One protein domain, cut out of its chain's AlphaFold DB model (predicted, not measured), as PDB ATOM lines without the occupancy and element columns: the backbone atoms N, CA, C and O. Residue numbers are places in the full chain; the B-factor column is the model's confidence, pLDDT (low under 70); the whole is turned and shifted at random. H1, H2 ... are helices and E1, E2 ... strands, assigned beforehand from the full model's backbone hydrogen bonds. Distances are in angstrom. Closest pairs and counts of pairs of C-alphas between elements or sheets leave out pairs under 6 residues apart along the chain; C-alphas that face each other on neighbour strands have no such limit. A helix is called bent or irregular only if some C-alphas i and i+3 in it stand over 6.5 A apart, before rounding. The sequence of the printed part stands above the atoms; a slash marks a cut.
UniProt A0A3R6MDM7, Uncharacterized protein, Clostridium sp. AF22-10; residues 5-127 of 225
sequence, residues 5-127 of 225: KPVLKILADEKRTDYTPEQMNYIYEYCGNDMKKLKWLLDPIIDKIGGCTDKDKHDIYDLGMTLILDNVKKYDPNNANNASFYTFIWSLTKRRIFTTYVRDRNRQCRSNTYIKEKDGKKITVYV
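Overview. This is residues 5 to 127 of the 225 residues of an uncharacterized protein of Clostridium sp. AF22-10 (UniProt A0A3R6MDM7). A hairpin of two strands, E1 and E2, prolongs one end of an elongated body of crossed helices, in which H3, H4 and the arm H2b of the bent helix H2 pack together. At the other end the arm H2a packs along H3, and the short H1 packs on H2a. The printed part has 123 residues, with four named helices and then two named strands in the order H1, H2, H3, H4, E1, E2; the sheet E1 - E2 is antiparallel and the class is mostly helix. The whole is loose, with a radius of gyration of the C-alphas of 17.4 A, and spans 56 by 35 by 24 A.

Along the chain. E1 is residues 113 to 118, 15.5 A long, and E2 is residues 121 to 126, 15.9 A, ending at C-alpha 126 (-33.019, 27.918, -26.118). H4, residues 85 to 105, is 28.3 A long and begins at C-alpha 85 (-42.956, 3.145, -47.327). H3, residues 54 to 74, is 30.7 A long; it has a kink of 27 degrees near residue 68 and is irregular, with C-alphas 70 and 73 7.2 A apart. H2, residues 21 to 49, was assigned as one helix by its hydrogen bonds but is bent, with C-alphas 34 and 37 8.5 A apart. Its arms are H2a, residues 21 to 34, 20.4 A, and H2b, residues 37 to 49, 19.4 A; both are irregular, with C-alphas 30 and 33 8.0 A apart and C-alphas 41 and 44 6.8 A apart. H1 is residues 5 to 10, beginning at C-alpha 5 (-46.303, 24.110, -58.863).

Arrangement. In the hairpin E1 and E2, N 116 and O 123 are 2.9 A apart and N 123 and O 116 2.8 A, within hydrogen-bond range. E2 and H4 are only just apart, at 8.3 A. H4 touches H3, closest at the C-alphas of Thr 93 and Gly 64, 6.3 A, opposite ways at a steep tilt of 47 degrees. H2b touches H3, closest at the C-alphas of Lys 39 and Tyr 61, 6.8 A, at a steep tilt of 57 degrees. H2b also touches H4, closest at the C-alphas of Ile 45 and Lys 94, 6.8 A, at 37 degrees, only just steep. H2a touches residues 65 to 73 of H3 at a shallow tilt of 8 degrees, opposite ways; the C-alphas of Gln 23 and Val 72 are closest, 6.1 A. H1 touches residues 28 to 34 of H2a, closest at the C-alphas of Val 7 and Gly 32, 6.4 A. O i to N i+4 pairs within range number 8 of 10 in H2a, 7 of 9 in H2b, 15 of 17 in H3 and in H4, and 0 of 2 in H1, where 2 of 3 O i to N i+3 pairs are.

Size, cuts and confidence. The C-alphas of Pro 21 and Gly 120 are the two farthest apart, 56.8 A. The printed part has no cut and no long link. Mean pLDDT of the printed part is 80.0; residues 5 to 17 and 104 to 112 are under 70.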
ATOM      1  N   LYS A   5     -47.447  23.202 -58.621       46.78
ATOM      2  CA  LYS A   5     -46.303  24.110 -58.863       46.78
ATOM      3  C   LYS A   5     -45.083  23.964 -57.915       46.78
ATOM      4  O   LYS A   5     -43.986  24.171 -58.426       46.78
ATOM      5  N   PRO A   6     -45.174  23.582 -56.620       46.03
ATOM      6  CA  PRO A   6     -43.971  23.547 -55.775       46.03
ATOM      7  C   PRO A   6     -43.099  22.299 -56.004       46.03
ATOM      8  O   PRO A   6     -41.880  22.413 -56.080       46.03
ATOM      9  N   VAL A   7     -43.705  21.125 -56.222       49.75
ATOM     10  CA  VAL A   7     -42.963  19.864 -56.438       49.75
ATOM     11  C   VAL A   7     -42.197  19.870 -57.768       49.75
ATOM     12  O   VAL A   7     -41.092  19.343 -57.852       49.75
ATOM     13  N   LEU A   8     -42.747  20.524 -58.797       50.62
ATOM     14  CA  LEU A   8     -42.145  20.577 -60.134       50.62
ATOM     15  C   LEU A   8     -40.845  21.396 -60.199       50.62
ATOM     16  O   LEU A   8     -39.997  21.088 -61.027       50.62
ATOM     17  N   LYS A   9     -40.650  22.402 -59.331       51.12
ATOM     18  CA  LYS A   9     -39.413  23.210 -59.330       51.12
ATOM     19  C   LYS A   9     -38.206  22.465 -58.750       51.12
ATOM     20  O   LYS A   9     -37.094  22.710 -59.194       51.12
ATOM     21  N   ILE A  10     -38.416  21.548 -57.804       51.25
ATOM     22  CA  ILE A  10     -37.340  20.742 -57.191       51.25
ATOM     23  C   ILE A  10     -36.968  19.535 -58.077       51.25
ATOM     24  O   ILE A  10     -35.843  19.047 -58.028       51.25
ATOM     25  N   LEU A  11     -37.889  19.101 -58.946       52.31
ATOM     26  CA  LEU A  11     -37.665  18.073 -59.973       52.31
ATOM     27  C   LEU A  11     -36.899  18.582 -61.216       52.31
ATOM     28  O   LEU A  11     -36.629  17.788 -62.111       52.31
ATOM     29  N   ALA A  12     -36.568  19.877 -61.289       48.75
ATOM     30  CA  ALA A  12     -35.885  20.499 -62.432       48.75
ATOM     31  C   ALA A  12     -34.344  20.432 -62.361       48.75
ATOM     32  O   ALA A  12     -33.669  20.952 -63.244       48.75
ATOM     33  N   ASP A  13     -33.787  19.815 -61.316       50.97
ATOM     34  CA  ASP A  13     -32.350  19.575 -61.188       50.97
ATOM     35  C   ASP A  13     -31.989  18.298 -61.974       50.97
ATOM     36  O   ASP A  13     -32.387  17.192 -61.594       50.97
ATOM     37  N   GLU A  14     -31.269  18.438 -63.094       49.88
ATOM     38  CA  GLU A  14     -30.971  17.373 -64.077       49.88
ATOM     39  C   GLU A  14     -30.294  16.125 -63.471       49.88
ATOM     40  O   GLU A  14     -30.296  15.054 -64.069       49.88
ATOM     41  N   LYS A  15     -29.748  16.217 -62.250       51.66
ATOM     42  CA  LYS A  15     -29.144  15.084 -61.523       51.66
ATOM     43  C   LYS A  15     -30.153  14.163 -60.818       51.66
ATOM     44  O   LYS A  15     -29.742  13.156 -60.238       51.66
ATOM     45  N   ARG A  16     -31.451  14.487 -60.815       56.06
ATOM     46  CA  ARG A  16     -32.492  13.776 -60.039       56.06
ATOM     47  C   ARG A  16     -33.606  13.145 -60.883       56.06
ATOM     48  O   ARG A  16     -34.573  12.654 -60.316       56.06
ATOM     49  N   THR A  17     -33.495  13.106 -62.207       58.72
ATOM     50  CA  THR A  17     -34.639  12.826 -63.099       58.72
ATOM     51  C   THR A  17     -34.940  11.353 -63.406       58.72
ATOM     52  O   THR A  17     -35.932  11.076 -64.074       58.72
ATOM     53  N   ASP A  18     -34.190  10.392 -62.861       74.88
ATOM     54  CA  ASP A  18     -34.395   8.963 -63.168       74.88
ATOM     55  C   ASP A  18     -35.196   8.244 -62.069       74.88
ATOM     56  O   ASP A  18     -34.653   7.397 -61.351       74.88
ATOM     57  N   TYR A  19     -36.461   8.615 -61.859       83.31
ATOM     58  CA  TYR A  19     -37.358   7.893 -60.944       83.31
ATOM     59  C   TYR A  19     -38.310   6.986 -61.722       83.31
ATOM     60  O   TYR A  19     -38.883   7.389 -62.735       83.31
ATOM     61  N   THR A  20     -38.529   5.765 -61.228       86.94
ATOM     62  CA  THR A  20     -39.573   4.892 -61.780       86.94
ATOM     63  C   THR A  20     -40.965   5.478 -61.492       86.94
ATOM     64  O   THR A  20     -41.123   6.258 -60.546       86.94
ATOM     65  N   PRO A  21     -42.012   5.097 -62.249       86.06
ATOM     66  CA  PRO A  21     -43.378   5.552 -61.976       86.06
ATOM     67  C   PRO A  21     -43.838   5.275 -60.535       86.06
ATOM     68  O   PRO A  21     -44.507   6.104 -59.920       86.06
ATOM     69  N   GLU A  22     -43.424   4.142 -59.967       86.62
ATOM     70  CA  GLU A  22     -43.712   3.763 -58.579       86.62
ATOM     71  C   GLU A  22     -43.017   4.692 -57.573       86.62
ATOM     72  O   GLU A  22     -43.648   5.181 -56.636       86.62
ATOM     73  N   GLN A  23     -41.739   5.013 -57.798       88.88
ATOM     74  CA  GLN A  23     -40.995   5.966 -56.970       88.88
ATOM     75  C   GLN A  23     -41.610   7.369 -57.044       88.88
ATOM     76  O   GLN A  23     -41.746   8.043 -56.022       88.88
ATOM     77  N   MET A  24     -42.048   7.788 -58.234       87.75
ATOM     78  CA  MET A  24     -42.750   9.058 -58.414       87.75
ATOM     79  C   MET A  24     -44.079   9.091 -57.665       87.75
ATOM     80  O   MET A  24     -44.405  10.121 -57.078       87.75
ATOM     81  N   ASN A  25     -44.825   7.983 -57.620       89.81
ATOM     82  CA  ASN A  25     -46.043   7.899 -56.814       89.81
ATOM     83  C   ASN A  25     -45.758   8.142 -55.330       89.81
ATOM     84  O   ASN A  25     -46.438   8.971 -54.726       89.81
ATOM     85  N   TYR A  26     -44.723   7.515 -54.764       90.19
ATOM     86  CA  TYR A  26     -44.326   7.775 -53.376       90.19
ATOM     87  C   TYR A  26     -43.923   9.237 -53.145       90.19
ATOM     88  O   TYR A  26     -44.323   9.841 -52.150       90.19
ATOM     89  N   ILE A  27     -43.177   9.849 -54.070       90.00
ATOM     90  CA  ILE A  27     -42.815  11.271 -53.968       90.00
ATOM     91  C   ILE A  27     -44.071  12.149 -53.993       90.00
ATOM     92  O   ILE A  27     -44.231  13.014 -53.133       90.00
ATOM     93  N   TYR A  28     -44.982  11.942 -54.946       88.75
ATOM     94  CA  TYR A  28     -46.204  12.744 -55.051       88.75
ATOM     95  C   TYR A  28     -47.139  12.560 -53.858       88.75
ATOM     96  O   TYR A  28     -47.788  13.519 -53.448       88.75
ATOM     97  N   GLU A  29     -47.201  11.358 -53.292       90.88
ATOM     98  CA  GLU A  29     -48.035  11.050 -52.135       90.88
ATOM     99  C   GLU A  29     -47.629  11.861 -50.893       90.88
ATOM    100  O   GLU A  29     -48.498  12.319 -50.147       90.88
ATOM    101  N   TYR A  30     -46.325  12.062 -50.676       90.12
ATOM    102  CA  TYR A  30     -45.806  12.753 -49.492       90.12
ATOM    103  C   TYR A  30     -45.481  14.226 -49.734       90.12
ATOM    104  O   TYR A  30     -45.827  15.069 -48.906       90.12
ATOM    105  N   CYS A  31     -44.838  14.542 -50.857       88.44
ATOM    106  CA  CYS A  31     -44.382  15.891 -51.188       88.44
ATOM    107  C   CYS A  31     -45.433  16.692 -51.977       88.44
ATOM    108  O   CYS A  31     -45.348  17.915 -52.063       88.44
ATOM    109  N   GLY A  32     -46.429  16.024 -52.567       83.94
ATOM    110  CA  GLY A  32     -47.552  16.676 -53.235       83.94
ATOM    111  C   GLY A  32     -48.554  17.297 -52.262       83.94
ATOM    112  O   GLY A  32     -48.443  17.160 -51.047       83.94
ATOM    113  N   ASN A  33     -49.555  17.989 -52.819       87.44
ATOM    114  CA  ASN A  33     -50.657  18.606 -52.070       87.44
ATOM    115  C   ASN A  33     -50.185  19.420 -50.850       87.44
ATOM    116  O   ASN A  33     -50.539  19.114 -49.711       87.44
ATOM    117  N   ASP A  34     -49.317  20.403 -51.100       83.62
ATOM    118  CA  ASP A  34     -48.713  21.250 -50.062       83.62
ATOM    119  C   ASP A  34     -48.034  20.458 -48.922       83.62
ATOM    120  O   ASP A  34     -48.038  20.845 -47.750       83.62
ATOM    121  N   MET A  35     -47.469  19.296 -49.271       89.25
ATOM    122  CA  MET A  35     -46.771  18.390 -48.359       89.25
ATOM    123  C   MET A  35     -47.644  17.909 -47.191       89.25
ATOM    124  O   MET A  35     -47.127  17.542 -46.141       89.25
ATOM    125  N   LYS A  36     -48.976  17.891 -47.344       90.75
ATOM    126  CA  LYS A  36     -49.914  17.599 -46.246       90.75
ATOM    127  C   LYS A  36     -49.606  16.282 -45.526       90.75
ATOM    128  O   LYS A  36     -49.686  16.217 -44.303       90.75
ATOM    129  N   LYS A  37     -49.237  15.237 -46.274       92.00
ATOM    130  CA  LYS A  37     -48.910  13.926 -45.699       92.00
ATOM    131  C   LYS A  37     -47.529  13.903 -45.039       92.00
ATOM    132  O   LYS A  37     -47.366  13.255 -44.009       92.00
ATOM    133  N   LEU A  38     -46.556  14.622 -45.597       93.06
ATOM    134  CA  LEU A  38     -45.245  14.803 -44.977       93.06
ATOM    135  C   LEU A  38     -45.345  15.598 -43.667       93.06
ATOM    136  O   LEU A  38     -44.773  15.167 -42.672       93.06
ATOM    137  N   LYS A  39     -46.113  16.695 -43.646       93.50
ATOM    138  CA  LYS A  39     -46.405  17.480 -42.435       93.50
ATOM    139  C   LYS A  39     -47.028  16.585 -41.365       93.50
ATOM    140  O   LYS A  39     -46.429  16.408 -40.316       93.50
ATOM    141  N   TRP A  40     -48.090  15.849 -41.702       93.44
ATOM    142  CA  TRP A  40     -48.716  14.889 -40.782       93.44
ATOM    143  C   TRP A  40     -47.750  13.829 -40.217       93.44
ATOM    144  O   TRP A  40     -47.879  13.421 -39.066       93.44
ATOM    145  N   LEU A  41     -46.770  13.383 -41.013       93.06
ATOM    146  CA  LEU A  41     -45.731  12.454 -40.561       93.06
ATOM    147  C   LEU A  41     -44.722  13.133 -39.619       93.06
ATOM    148  O   LEU A  41     -44.240  12.492 -38.692       93.06
ATOM    149  N   LEU A  42     -44.378  14.402 -39.840       92.25
ATOM    150  CA  LEU A  42     -43.334  15.105 -39.089       92.25
ATOM    151  C   LEU A  42     -43.854  15.873 -37.868       92.25
ATOM    152  O   LEU A  42     -43.113  15.974 -36.891       92.25
ATOM    153  N   ASP A  43     -45.103  16.335 -37.867       91.81
ATOM    154  CA  ASP A  43     -45.715  17.091 -36.765       91.81
ATOM    155  C   ASP A  43     -45.545  16.382 -35.406       91.81
ATOM    156  O   ASP A  43     -45.014  16.997 -34.481       91.81
ATOM    157  N   PRO A  44     -45.809  15.061 -35.267       91.06
ATOM    158  CA  PRO A  44     -45.619  14.371 -33.989       91.06
ATOM    159  C   PRO A  44     -44.155  14.323 -33.524       91.06
ATOM    160  O   PRO A  44     -43.872  14.186 -32.331       91.06
ATOM    161  N   ILE A  45     -43.201  14.379 -34.461       88.56
ATOM    162  CA  ILE A  45     -41.769  14.436 -34.150       88.56
ATOM    163  C   ILE A  45     -41.417  15.842 -33.662       88.56
ATOM    164  O   ILE A  45     -40.752  15.964 -32.636       88.56
ATOM    165  N   ILE A  46     -41.882  16.877 -34.363       88.31
ATOM    166  CA  ILE A  46     -41.670  18.290 -34.025       88.31
ATOM    167  C   ILE A  46     -42.241  18.596 -32.636       88.31
ATOM    168  O   ILE A  46     -41.531  19.137 -31.786       88.31
ATOM    169  N   ASP A  47     -43.473  18.168 -32.370       86.69
ATOM    170  CA  ASP A  47     -44.145  18.363 -31.083       86.69
ATOM    171  C   ASP A  47     -43.362  17.724 -29.933       86.69
ATOM    172  O   ASP A  47     -43.229  18.298 -28.852       86.69
ATOM    173  N   LYS A  48     -42.769  16.550 -30.179       84.00
ATOM    174  CA  LYS A  48     -41.947  15.848 -29.189       84.00
ATOM    175  C   LYS A  48     -40.612  16.543 -28.908       84.00
ATOM    176  O   LYS A  48     -40.067  16.372 -27.818       84.00
ATOM    177  N   ILE A  49     -40.061  17.278 -29.872       80.75
ATOM    178  CA  ILE A  49     -38.845  18.081 -29.678       80.75
ATOM    179  C   ILE A  49     -39.160  19.293 -28.801       80.75
ATOM    180  O   ILE A  49     -38.382  19.612 -27.900       80.75
ATOM    181  N   GLY A  50     -40.302  19.939 -29.051       74.00
ATOM    182  CA  GLY A  50     -40.752  21.130 -28.338       74.00
ATOM    183  C   GLY A  50     -39.902  22.372 -28.628       74.00
ATOM    184  O   GLY A  50     -38.740  22.290 -29.037       74.00
ATOM    185  N   GLY A  51     -40.481  23.557 -28.424       72.19
ATOM    186  CA  GLY A  51     -39.770  24.834 -28.589       72.19
ATOM    187  C   GLY A  51     -39.233  25.086 -30.004       72.19
ATOM    188  O   GLY A  51     -38.214  25.748 -30.146       72.19
ATOM    189  N   CYS A  52     -39.862  24.505 -31.031       76.56
ATOM    190  CA  CYS A  52     -39.553  24.791 -32.432       76.56
ATOM    191  C   CYS A  52     -40.326  26.037 -32.880       76.56
ATOM    192  O   CYS A  52     -41.548  26.096 -32.722       76.56
ATOM    193  N   THR A  53     -39.619  27.005 -33.454       79.44
ATOM    194  CA  THR A  53     -40.213  28.160 -34.135       79.44
ATOM    195  C   THR A  53     -40.862  27.739 -35.457       79.44
ATOM    196  O   THR A  53     -40.662  26.623 -35.935       79.44
ATOM    197  N   ASP A  54     -41.639  28.615 -36.094       81.62
ATOM    198  CA  ASP A  54     -42.214  28.288 -37.406       81.62
ATOM    199  C   ASP A  54     -41.139  28.131 -38.491       81.62
ATOM    200  O   ASP A  54     -41.259  27.265 -39.355       81.62
ATOM    201  N   LYS A  55     -40.033  28.878 -38.386       81.06
ATOM    202  CA  LYS A  55     -38.853  28.693 -39.240       81.06
ATOM    203  C   LYS A  55     -38.253  27.295 -39.070       81.06
ATOM    204  O   LYS A  55     -38.024  26.607 -40.057       81.06
ATOM    205  N   ASP A  56     -38.097  26.845 -37.826       82.88
ATOM    206  CA  ASP A  56     -37.608  25.494 -37.525       82.88
ATOM    207  C   ASP A  56     -38.496  24.411 -38.145       82.88
ATOM    208  O   ASP A  56     -38.001  23.412 -38.664       82.88
ATOM    209  N   LYS A  57     -39.820  24.602 -38.115       87.88
ATOM    210  CA  LYS A  57     -40.764  23.674 -38.752       87.88
ATOM    211  C   LYS A  57     -40.549  23.620 -40.261       87.88
ATOM    212  O   LYS A  57     -40.507  22.524 -40.813       87.88
ATOM    213  N   HIS A  58     -40.384  24.772 -40.912       88.19
ATOM    214  CA  HIS A  58     -40.090  24.837 -42.344       88.19
ATOM    215  C   HIS A  58     -38.792  24.103 -42.697       88.19
ATOM    216  O   HIS A  58     -38.819  23.233 -43.566       88.19
ATOM    217  N   ASP A  59     -37.713  24.339 -41.950       86.56
ATOM    218  CA  ASP A  59     -36.429  23.655 -42.159       86.56
ATOM    219  C   ASP A  59     -36.556  22.128 -41.985       86.56
ATOM    220  O   ASP A  59     -35.969  21.341 -42.734       86.56
ATOM    221  N   ILE A  60     -37.357  21.678 -41.012       88.69
ATOM    222  CA  ILE A  60     -37.628  20.252 -40.786       88.69
ATOM    223  C   ILE A  60     -38.444  19.648 -41.939       88.69
ATOM    224  O   ILE A  60     -38.168  18.513 -42.344       88.69
ATOM    225  N   TYR A  61     -39.420  20.372 -42.496       90.94
ATOM    226  CA  TYR A  61     -40.175  19.912 -43.665       90.94
ATOM    227  C   TYR A  61     -39.293  19.803 -44.911       90.94
ATOM    228  O   TYR A  61     -39.347  18.780 -45.599       90.94
ATOM    229  N   ASP A  62     -38.426  20.785 -45.155       89.50
ATOM    230  CA  ASP A  62     -37.479  20.777 -46.277       89.50
ATOM    231  C   ASP A  62     -36.479  19.615 -46.162       89.50
ATOM    232  O   ASP A  62     -36.191  18.906 -47.139       89.50
ATOM    233  N   LEU A  63     -36.006  19.337 -44.942       89.19
ATOM    234  CA  LEU A  63     -35.194  18.156 -44.652       89.19
ATOM    235  C   LEU A  63     -35.969  16.864 -44.939       89.19
ATOM    236  O   LEU A  63     -35.430  15.947 -45.561       89.19
ATOM    237  N   GLY A  64     -37.227  16.779 -44.505       90.44
ATOM    238  CA  GLY A  64     -38.102  15.638 -44.768       90.44
ATOM    239  C   GLY A  64     -38.283  15.366 -46.259       90.44
ATOM    240  O   GLY A  64     -38.134  14.227 -46.704       90.44
ATOM    241  N   MET A  65     -38.529  16.419 -47.039       90.94
ATOM    242  CA  MET A  65     -38.663  16.340 -48.492       90.94
ATOM    243  C   MET A  65     -37.374  15.827 -49.142       90.94
ATOM    244  O   MET A  65     -37.412  14.891 -49.944       90.94
ATOM    245  N   THR A  66     -36.226  16.379 -48.749       89.50
ATOM    246  CA  THR A  66     -34.911  15.958 -49.253       89.50
ATOM    247  C   THR A  66     -34.638  14.486 -48.944       89.50
ATOM    248  O   THR A  66     -34.215  13.727 -49.814       89.50
ATOM    249  N   LEU A  67     -34.951  14.042 -47.724       90.81
ATOM    250  CA  LEU A  67     -34.766  12.651 -47.314       90.81
ATOM    251  C   LEU A  67     -35.606  11.675 -48.142       90.81
ATOM    252  O   LEU A  67     -35.112  10.591 -48.460       90.81
ATOM    253  N   ILE A  68     -36.839  12.045 -48.498       91.12
ATOM    254  CA  ILE A  68     -37.686  11.244 -49.390       91.12
ATOM    255  C   ILE A  68     -37.041  11.152 -50.772       91.12
ATOM    256  O   ILE A  68     -36.830  10.045 -51.265       91.12
ATOM    257  N   LEU A  69     -36.666  12.285 -51.371       89.50
ATOM    258  CA  LEU A  69     -36.074  12.326 -52.713       89.50
ATOM    259  C   LEU A  69     -34.774  11.512 -52.810       89.50
ATOM    260  O   LEU A  69     -34.569  10.790 -53.789       89.50
ATOM    261  N   ASP A  70     -33.926  11.578 -51.785       87.94
ATOM    262  CA  ASP A  70     -32.621  10.910 -51.768       87.94
ATOM    263  C   ASP A  70     -32.713   9.404 -51.451       87.94
ATOM    264  O   ASP A  70     -31.795   8.642 -51.769       87.94
ATOM    265  N   ASN A  71     -33.791   8.949 -50.796       90.50
ATOM    266  CA  ASN A  71     -33.901   7.566 -50.310       90.50
ATOM    267  C   ASN A  71     -35.053   6.763 -50.918       90.50
ATOM    268  O   ASN A  71     -35.092   5.554 -50.700       90.50
ATOM    269  N   VAL A  72     -35.929   7.359 -51.733       91.00
ATOM    270  CA  VAL A  72     -37.001   6.620 -52.424       91.00
ATOM    271  C   VAL A  72     -36.451   5.489 -53.302       91.00
ATOM    272  O   VAL A  72     -37.033   4.413 -53.344       91.00
ATOM    273  N   LYS A  73     -35.274   5.676 -53.921       89.50
ATOM    274  CA  LYS A  73     -34.600   4.645 -54.733       89.50
ATOM    275  C   LYS A  73     -34.076   3.458 -53.917       89.50
ATOM    276  O   LYS A  73     -33.807   2.407 -54.483       89.50
ATOM    277  N   LYS A  74     -33.887   3.637 -52.607       90.31
ATOM    278  CA  LYS A  74     -33.373   2.607 -51.691       90.31
ATOM    279  C   LYS A  74     -34.489   1.824 -51.005       90.31
ATOM    280  O   LYS A  74     -34.195   0.899 -50.253       90.31
ATOM    281  N   TYR A  75     -35.740   2.233 -51.195       91.00
ATOM    282  CA  TYR A  75     -36.868   1.508 -50.643       91.00
ATOM    283  C   TYR A  75     -37.107   0.235 -51.452       91.00
ATOM    284  O   TYR A  75     -37.233   0.289 -52.672       91.00
ATOM    285  N   ASP A  76     -37.183  -0.888 -50.746       88.06
ATOM    286  CA  ASP A  76     -37.575  -2.176 -51.304       88.06
ATOM    287  C   ASP A  76     -39.028  -2.481 -50.898       88.06
ATOM    288  O   ASP A  76     -39.287  -2.717 -49.708       88.06
ATOM    289  N   PRO A  77     -39.984  -2.468 -51.848       84.88
ATOM    290  CA  PRO A  77     -41.372  -2.844 -51.590       84.88
ATOM    291  C   PRO A  77     -41.533  -4.298 -51.128       84.88
ATOM    292  O   PRO A  77     -42.460  -4.589 -50.379       84.88
ATOM    293  N   ASN A  78     -40.616  -5.190 -51.518       85.75
ATOM    294  CA  ASN A  78     -40.652  -6.625 -51.219       85.75
ATOM    295  C   ASN A  78     -39.700  -7.003 -50.076       85.75
ATOM    296  O   ASN A  78     -39.192  -8.124 -50.010       85.75
ATOM    297  N   ASN A  79     -39.444  -6.062 -49.167       85.75
ATOM    298  CA  ASN A  79     -38.561  -6.308 -48.038       85.75
ATOM    299  C   ASN A  79     -39.086  -7.449 -47.142       85.75
ATOM    300  O   ASN A  79     -40.291  -7.639 -46.978       85.75
ATOM    301  N   ALA A  80     -38.167  -8.165 -46.487       80.69
ATOM    302  CA  ALA A  80     -38.479  -9.331 -45.651       80.69
ATOM    303  C   ALA A  80     -39.481  -9.060 -44.509       80.69
ATOM    304  O   ALA A  80     -40.123  -9.982 -44.016       80.69
ATOM    305  N   ASN A  81     -39.620  -7.798 -44.094       81.31
ATOM    306  CA  ASN A  81     -40.508  -7.384 -43.008       81.31
ATOM    307  C   ASN A  81     -41.875  -6.883 -43.507       81.31
ATOM    308  O   ASN A  81     -42.677  -6.422 -42.696       81.31
ATOM    309  N   ASN A  82     -42.126  -6.917 -44.822       84.50
ATOM    310  CA  ASN A  82     -43.307  -6.360 -45.486       84.50
ATOM    311  C   ASN A  82     -43.624  -4.913 -45.041       84.50
ATOM    312  O   ASN A  82     -44.777  -4.510 -44.875       84.50
ATOM    313  N   ALA A  83     -42.575  -4.135 -44.764       86.31
ATOM    314  CA  ALA A  83     -42.676  -2.797 -44.212       86.31
ATOM    315  C   ALA A  83     -43.125  -1.802 -45.287       86.31
ATOM    316  O   ALA A  83     -42.527  -1.713 -46.363       86.31
ATOM    317  N   SER A  84     -44.146  -1.008 -44.964       90.88
ATOM    318  CA  SER A  84     -44.643   0.045 -45.846       90.88
ATOM    319  C   SER A  84     -43.639   1.193 -45.994       90.88
ATOM    320  O   SER A  84     -42.804   1.443 -45.116       90.88
ATOM    321  N   PHE A  85     -43.768   1.951 -47.086       90.19
ATOM    322  CA  PHE A  85     -42.956   3.145 -47.327       90.19
ATOM    323  C   PHE A  85     -43.077   4.173 -46.189       90.19
ATOM    324  O   PHE A  85     -42.093   4.809 -45.818       90.19
ATOM    325  N   TYR A  86     -44.261   4.264 -45.568       91.00
ATOM    326  CA  TYR A  86     -44.486   5.077 -44.371       91.00
ATOM    327  C   TYR A  86     -43.517   4.705 -43.244       91.00
ATOM    328  O   TYR A  86     -42.820   5.567 -42.716       91.00
ATOM    329  N   THR A  87     -43.435   3.418 -42.897       91.44
ATOM    330  CA  THR A  87     -42.571   2.930 -41.814       91.44
ATOM    331  C   THR A  87     -41.096   3.173 -42.129       91.44
ATOM    332  O   THR A  87     -40.334   3.591 -41.253       91.44
ATOM    333  N   PHE A  88     -40.702   2.971 -43.390       92.12
ATOM    334  CA  PHE A  88     -39.355   3.264 -43.873       92.12
ATOM    335  C   PHE A  88     -38.992   4.746 -43.681       92.12
ATOM    336  O   PHE A  88     -38.035   5.052 -42.964       92.12
ATOM    337  N   ILE A  89     -39.789   5.669 -44.227       92.56
ATOM    338  CA  ILE A  89     -39.536   7.113 -44.126       92.56
ATOM    339  C   ILE A  89     -39.645   7.612 -42.687       92.56
ATOM    340  O   ILE A  89     -38.794   8.391 -42.258       92.56
ATOM    341  N   TRP A  90     -40.621   7.141 -41.910       92.00
ATOM    342  CA  TRP A  90     -40.748   7.472 -40.490       92.00
ATOM    343  C   TRP A  90     -39.476   7.115 -39.719       92.00
ATOM    344  O   TRP A  90     -38.938   7.942 -38.986       92.00
ATOM    345  N   SER A  91     -38.947   5.902 -39.908       90.12
ATOM    346  CA  SER A  91     -37.722   5.474 -39.224       90.12
ATOM    347  C   SER A  91     -36.512   6.337 -39.605       90.12
ATOM    348  O   SER A  91     -35.728   6.731 -38.736       90.12
ATOM    349  N   LEU A  92     -36.395   6.684 -40.890       90.81
ATOM    350  CA  LEU A  92     -35.293   7.455 -41.451       90.81
ATOM    351  C   LEU A  92     -35.325   8.919 -40.982       90.81
ATOM    352  O   LEU A  92     -34.333   9.425 -40.455       90.81
ATOM    353  N   THR A  93     -36.476   9.577 -41.120       90.81
ATOM    354  CA  THR A  93     -36.705  10.973 -40.710       90.81
ATOM    355  C   THR A  93     -36.577  11.134 -39.204       90.81
ATOM    356  O   THR A  93     -35.789  11.962 -38.751       90.81
ATOM    357  N   LYS A  94     -37.236  10.278 -38.412       89.75
ATOM    358  CA  LYS A  94     -37.117  10.273 -36.949       89.75
ATOM    359  C   LYS A  94     -35.664  10.146 -36.517       89.75
ATOM    360  O   LYS A  94     -35.199  10.939 -35.701       89.75
ATOM    361  N   ARG A  95     -34.922   9.180 -37.070       88.69
ATOM    362  CA  ARG A  95     -33.501   9.018 -36.748       88.69
ATOM    363  C   ARG A  95     -32.732  10.289 -37.089       88.69
ATOM    364  O   ARG A  95     -32.069  10.825 -36.212       88.69
ATOM    365  N   ARG A  96     -32.848  10.795 -38.319       87.75
ATOM    366  CA  ARG A  96     -32.089  11.968 -38.777       87.75
ATOM    367  C   ARG A  96     -32.377  13.210 -37.934       87.75
ATOM    368  O   ARG A  96     -31.434  13.858 -37.488       87.75
ATOM    369  N   ILE A  97     -33.645  13.494 -37.652       85.69
ATOM    370  CA  ILE A  97     -34.067  14.659 -36.868       85.69
ATOM    371  C   ILE A  97     -33.554  14.556 -35.423       85.69
ATOM    372  O   ILE A  97     -32.902  15.478 -34.940       85.69
ATOM    373  N   PHE A  98     -33.741  13.426 -34.734       82.31
ATOM    374  CA  PHE A  98     -33.256  13.295 -33.352       82.31
ATOM    375  C   PHE A  98     -31.723  13.239 -33.253       82.31
ATOM    376  O   PHE A  98     -31.150  13.813 -32.330       82.31
ATOM    377  N   THR A  99     -31.033  12.571 -34.187       77.94
ATOM    378  CA  THR A  99     -29.566  12.422 -34.109       77.94
ATOM    379  C   THR A  99     -28.794  13.650 -34.568       77.94
ATOM    380  O   THR A  99     -27.667  13.847 -34.121       77.94
ATOM    381  N   THR A 100     -29.358  14.434 -35.487       73.50
ATOM    382  CA  THR A 100     -28.679  15.586 -36.088       73.50
ATOM    383  C   THR A 100     -29.312  16.868 -35.576       73.50
ATOM    384  O   THR A 100     -28.693  17.559 -34.781       73.50
ATOM    385  N   TYR A 101     -30.574  17.125 -35.921       72.69
ATOM    386  CA  TYR A 101     -31.231  18.399 -35.629       72.69
ATOM    387  C   TYR A 101     -31.347  18.681 -34.118       72.69
ATOM    388  O   TYR A 101     -30.845  19.691 -33.632       72.69
ATOM    389  N   VAL A 102     -31.907  17.751 -33.334       73.25
ATOM    390  CA  VAL A 102     -32.072  17.930 -31.874       73.25
ATOM    391  C   VAL A 102     -30.729  17.965 -31.150       73.25
ATOM    392  O   VAL A 102     -30.524  18.772 -30.244       73.25
ATOM    393  N   ARG A 103     -29.803  17.083 -31.543       71.50
ATOM    394  CA  ARG A 103     -28.461  17.027 -30.958       71.50
ATOM    395  C   ARG A 103     -27.710  18.332 -31.190       71.50
ATOM    396  O   ARG A 103     -27.123  18.853 -30.248       71.50
ATOM    397  N   ASP A 104     -27.711  18.834 -32.421       68.12
ATOM    398  CA  ASP A 104     -26.964  20.030 -32.794       68.12
ATOM    399  C   ASP A 104     -27.603  21.283 -32.161       68.12
ATOM    400  O   ASP A 104     -26.870  22.121 -31.631       68.12
ATOM    401  N   ARG A 105     -28.943  21.336 -32.053       65.81
ATOM    402  CA  ARG A 105     -29.678  22.385 -31.312       65.81
ATOM    403  C   ARG A 105     -29.375  22.389 -29.813       65.81
ATOM    404  O   ARG A 105     -29.194  23.436 -29.207       65.81
ATOM    405  N   ASN A 106     -29.296  21.221 -29.183       64.00
ATOM    406  CA  ASN A 106     -29.034  21.133 -27.743       64.00
ATOM    407  C   ASN A 106     -27.539  21.214 -27.399       64.00
ATOM    408  O   ASN A 106     -27.163  21.173 -26.224       64.00
ATOM    409  N   ARG A 107     -26.660  21.320 -28.402       64.50
ATOM    410  CA  ARG A 107     -25.224  21.441 -28.181       64.50
ATOM    411  C   ARG A 107     -24.880  22.891 -27.841       64.50
ATOM    412  O   ARG A 107     -24.790  23.741 -28.721       64.50
ATOM    413  N   GLN A 108     -24.610  23.141 -26.561       60.25
ATOM    414  CA  GLN A 108     -24.332  24.476 -26.008       60.25
ATOM    415  C   GLN A 108     -23.234  25.260 -26.743       60.25
ATOM    416  O   GLN A 108     -23.277  26.479 -26.791       60.25
ATOM    417  N   CYS A 109     -22.266  24.579 -27.368       59.81
ATOM    418  CA  CYS A 109     -21.198  25.246 -28.115       59.81
ATOM    419  C   CYS A 109     -21.605  25.782 -29.500       59.81
ATOM    420  O   CYS A 109     -20.757  26.344 -30.186       59.81
ATOM    421  N   ARG A 110     -22.845  25.554 -29.956       58.28
ATOM    422  CA  ARG A 110     -23.338  25.968 -31.287       58.28
ATOM    423  C   ARG A 110     -24.742  26.570 -31.281       58.28
ATOM    424  O   ARG A 110     -25.224  26.945 -32.341       58.28
ATOM    425  N   SER A 111     -25.382  26.650 -30.119       61.28
ATOM    426  CA  SER A 111     -26.743  27.161 -29.986       61.28
ATOM    427  C   SER A 111     -26.816  28.155 -28.844       61.28
ATOM    428  O   SER A 111     -26.267  27.901 -27.768       61.28
ATOM    429  N   ASN A 112     -27.515  29.264 -29.080       69.00
ATOM    430  CA  ASN A 112     -27.732  30.303 -28.085       69.00
ATOM    431  C   ASN A 112     -28.648  29.737 -26.991       69.00
ATOM    432  O   ASN A 112     -29.862  29.632 -27.147       69.00
ATOM    433  N   THR A 113     -28.045  29.219 -25.925       72.25
ATOM    434  CA  THR A 113     -28.739  28.474 -24.874       72.25
ATOM    435  C   THR A 113     -28.212  28.905 -23.516       72.25
ATOM    436  O   THR A 113     -27.022  29.166 -23.358       72.25
ATOM    437  N   TYR A 114     -29.088  28.951 -22.517       77.38
ATOM    438  CA  TYR A 114     -28.707  29.184 -21.125       77.38
ATOM    439  C   TYR A 114     -29.336  28.128 -20.220       77.38
ATOM    440  O   TYR A 114     -30.327  27.485 -20.570       77.38
ATOM    441  N   ILE A 115     -28.736  27.905 -19.053       80.06
ATOM    442  CA  ILE A 115     -29.243  26.940 -18.076       80.06
ATOM    443  C   ILE A 115     -30.106  27.694 -17.072       80.06
ATOM    444  O   ILE A 115     -29.631  28.613 -16.408       80.06
ATOM    445  N   LYS A 116     -31.363  27.280 -16.937       80.56
ATOM    446  CA  LYS A 116     -32.257  27.736 -15.876       80.56
ATOM    447  C   LYS A 116     -32.433  26.613 -14.864       80.56
ATOM    448  O   LYS A 116     -32.769  25.490 -15.236       80.56
ATOM    449  N   GLU A 117     -32.224  26.908 -13.587       84.69
ATOM    450  CA  GLU A 117     -32.601  25.988 -12.515       84.69
ATOM    451  C   GLU A 117     -34.062  26.217 -12.135       84.69
ATOM    452  O   GLU A 117     -34.485  27.337 -11.847       84.69
ATOM    453  N   LYS A 118     -34.848  25.141 -12.172       75.19
ATOM    454  CA  LYS A 118     -36.217  25.117 -11.662       75.19
ATOM    455  C   LYS A 118     -36.405  23.818 -10.890       75.19
ATOM    456  O   LYS A 118     -36.096  22.747 -11.409       75.19
ATOM    457  N   ASP A 119     -36.855  23.925  -9.643       75.94
ATOM    458  CA  ASP A 119     -37.115  22.785  -8.754       75.94
ATOM    459  C   ASP A 119     -35.908  21.829  -8.613       75.94
ATOM    460  O   ASP A 119     -36.040  20.608  -8.664       75.94
ATOM    461  N   GLY A 120     -34.694  22.388  -8.511       76.56
ATOM    462  CA  GLY A 120     -33.448  21.623  -8.361       76.56
ATOM    463  C   GLY A 120     -32.981  20.875  -9.619       76.56
ATOM    464  O   GLY A 120     -31.968  20.178  -9.576       76.56
ATOM    465  N   LYS A 121     -33.679  21.016 -10.755       70.56
ATOM    466  CA  LYS A 121     -33.248  20.486 -12.054       70.56
ATOM    467  C   LYS A 121     -32.725  21.602 -12.952       70.56
ATOM    468  O   LYS A 121     -33.372  22.631 -13.142       70.56
ATOM    469  N   LYS A 122     -31.560  21.352 -13.552       76.38
ATOM    470  CA  LYS A 122     -30.974  22.187 -14.607       76.38
ATOM    471  C   LYS A 122     -31.705  21.921 -15.919       76.38
ATOM    472  O   LYS A 122     -31.648  20.809 -16.443       76.38
ATOM    473  N   ILE A 123     -32.393  22.933 -16.435       76.12
ATOM    474  CA  ILE A 123     -33.107  22.893 -17.711       76.12
ATOM    475  C   ILE A 123     -32.358  23.797 -18.688       76.12
ATOM    476  O   ILE A 123     -32.165  24.982 -18.423       76.12
ATOM    477  N   THR A 124     -31.937  23.242 -19.821       70.69
ATOM    478  CA  THR A 124     -31.360  24.031 -20.916       70.69
ATOM    479  C   THR A 124     -32.491  24.719 -21.677       70.69
ATOM    480  O   THR A 124     -33.388  24.047 -22.184       70.69
ATOM    481  N   VAL A 125     -32.451  26.047 -21.751       75.06
ATOM    482  CA  VAL A 125     -33.426  26.882 -22.460       75.06
ATOM    483  C   VAL A 125     -32.766  27.462 -23.706       75.06
ATOM    484  O   VAL A 125     -31.657  27.989 -23.634       75.06
ATOM    485  N   TYR A 126     -33.443  27.339 -24.846       71.69
ATOM    486  CA  TYR A 126     -33.019  27.918 -26.118       71.69
ATOM    487  C   TYR A 126     -33.480  29.374 -26.229       71.69
ATOM    488  O   TYR A 126     -34.628  29.680 -25.907       71.69
ATOM    489  N   VAL A 127     -32.581  30.251 -26.669       74.44
ATOM    490  CA  VAL A 127     -32.849  31.662 -26.949       74.44
ATOM    491  C   VAL A 127     -33.046  31.793 -28.460       74.44
ATOM    492  O   VAL A 127     -32.078  31.598 -29.196       74.44
TER     493      VAL A 127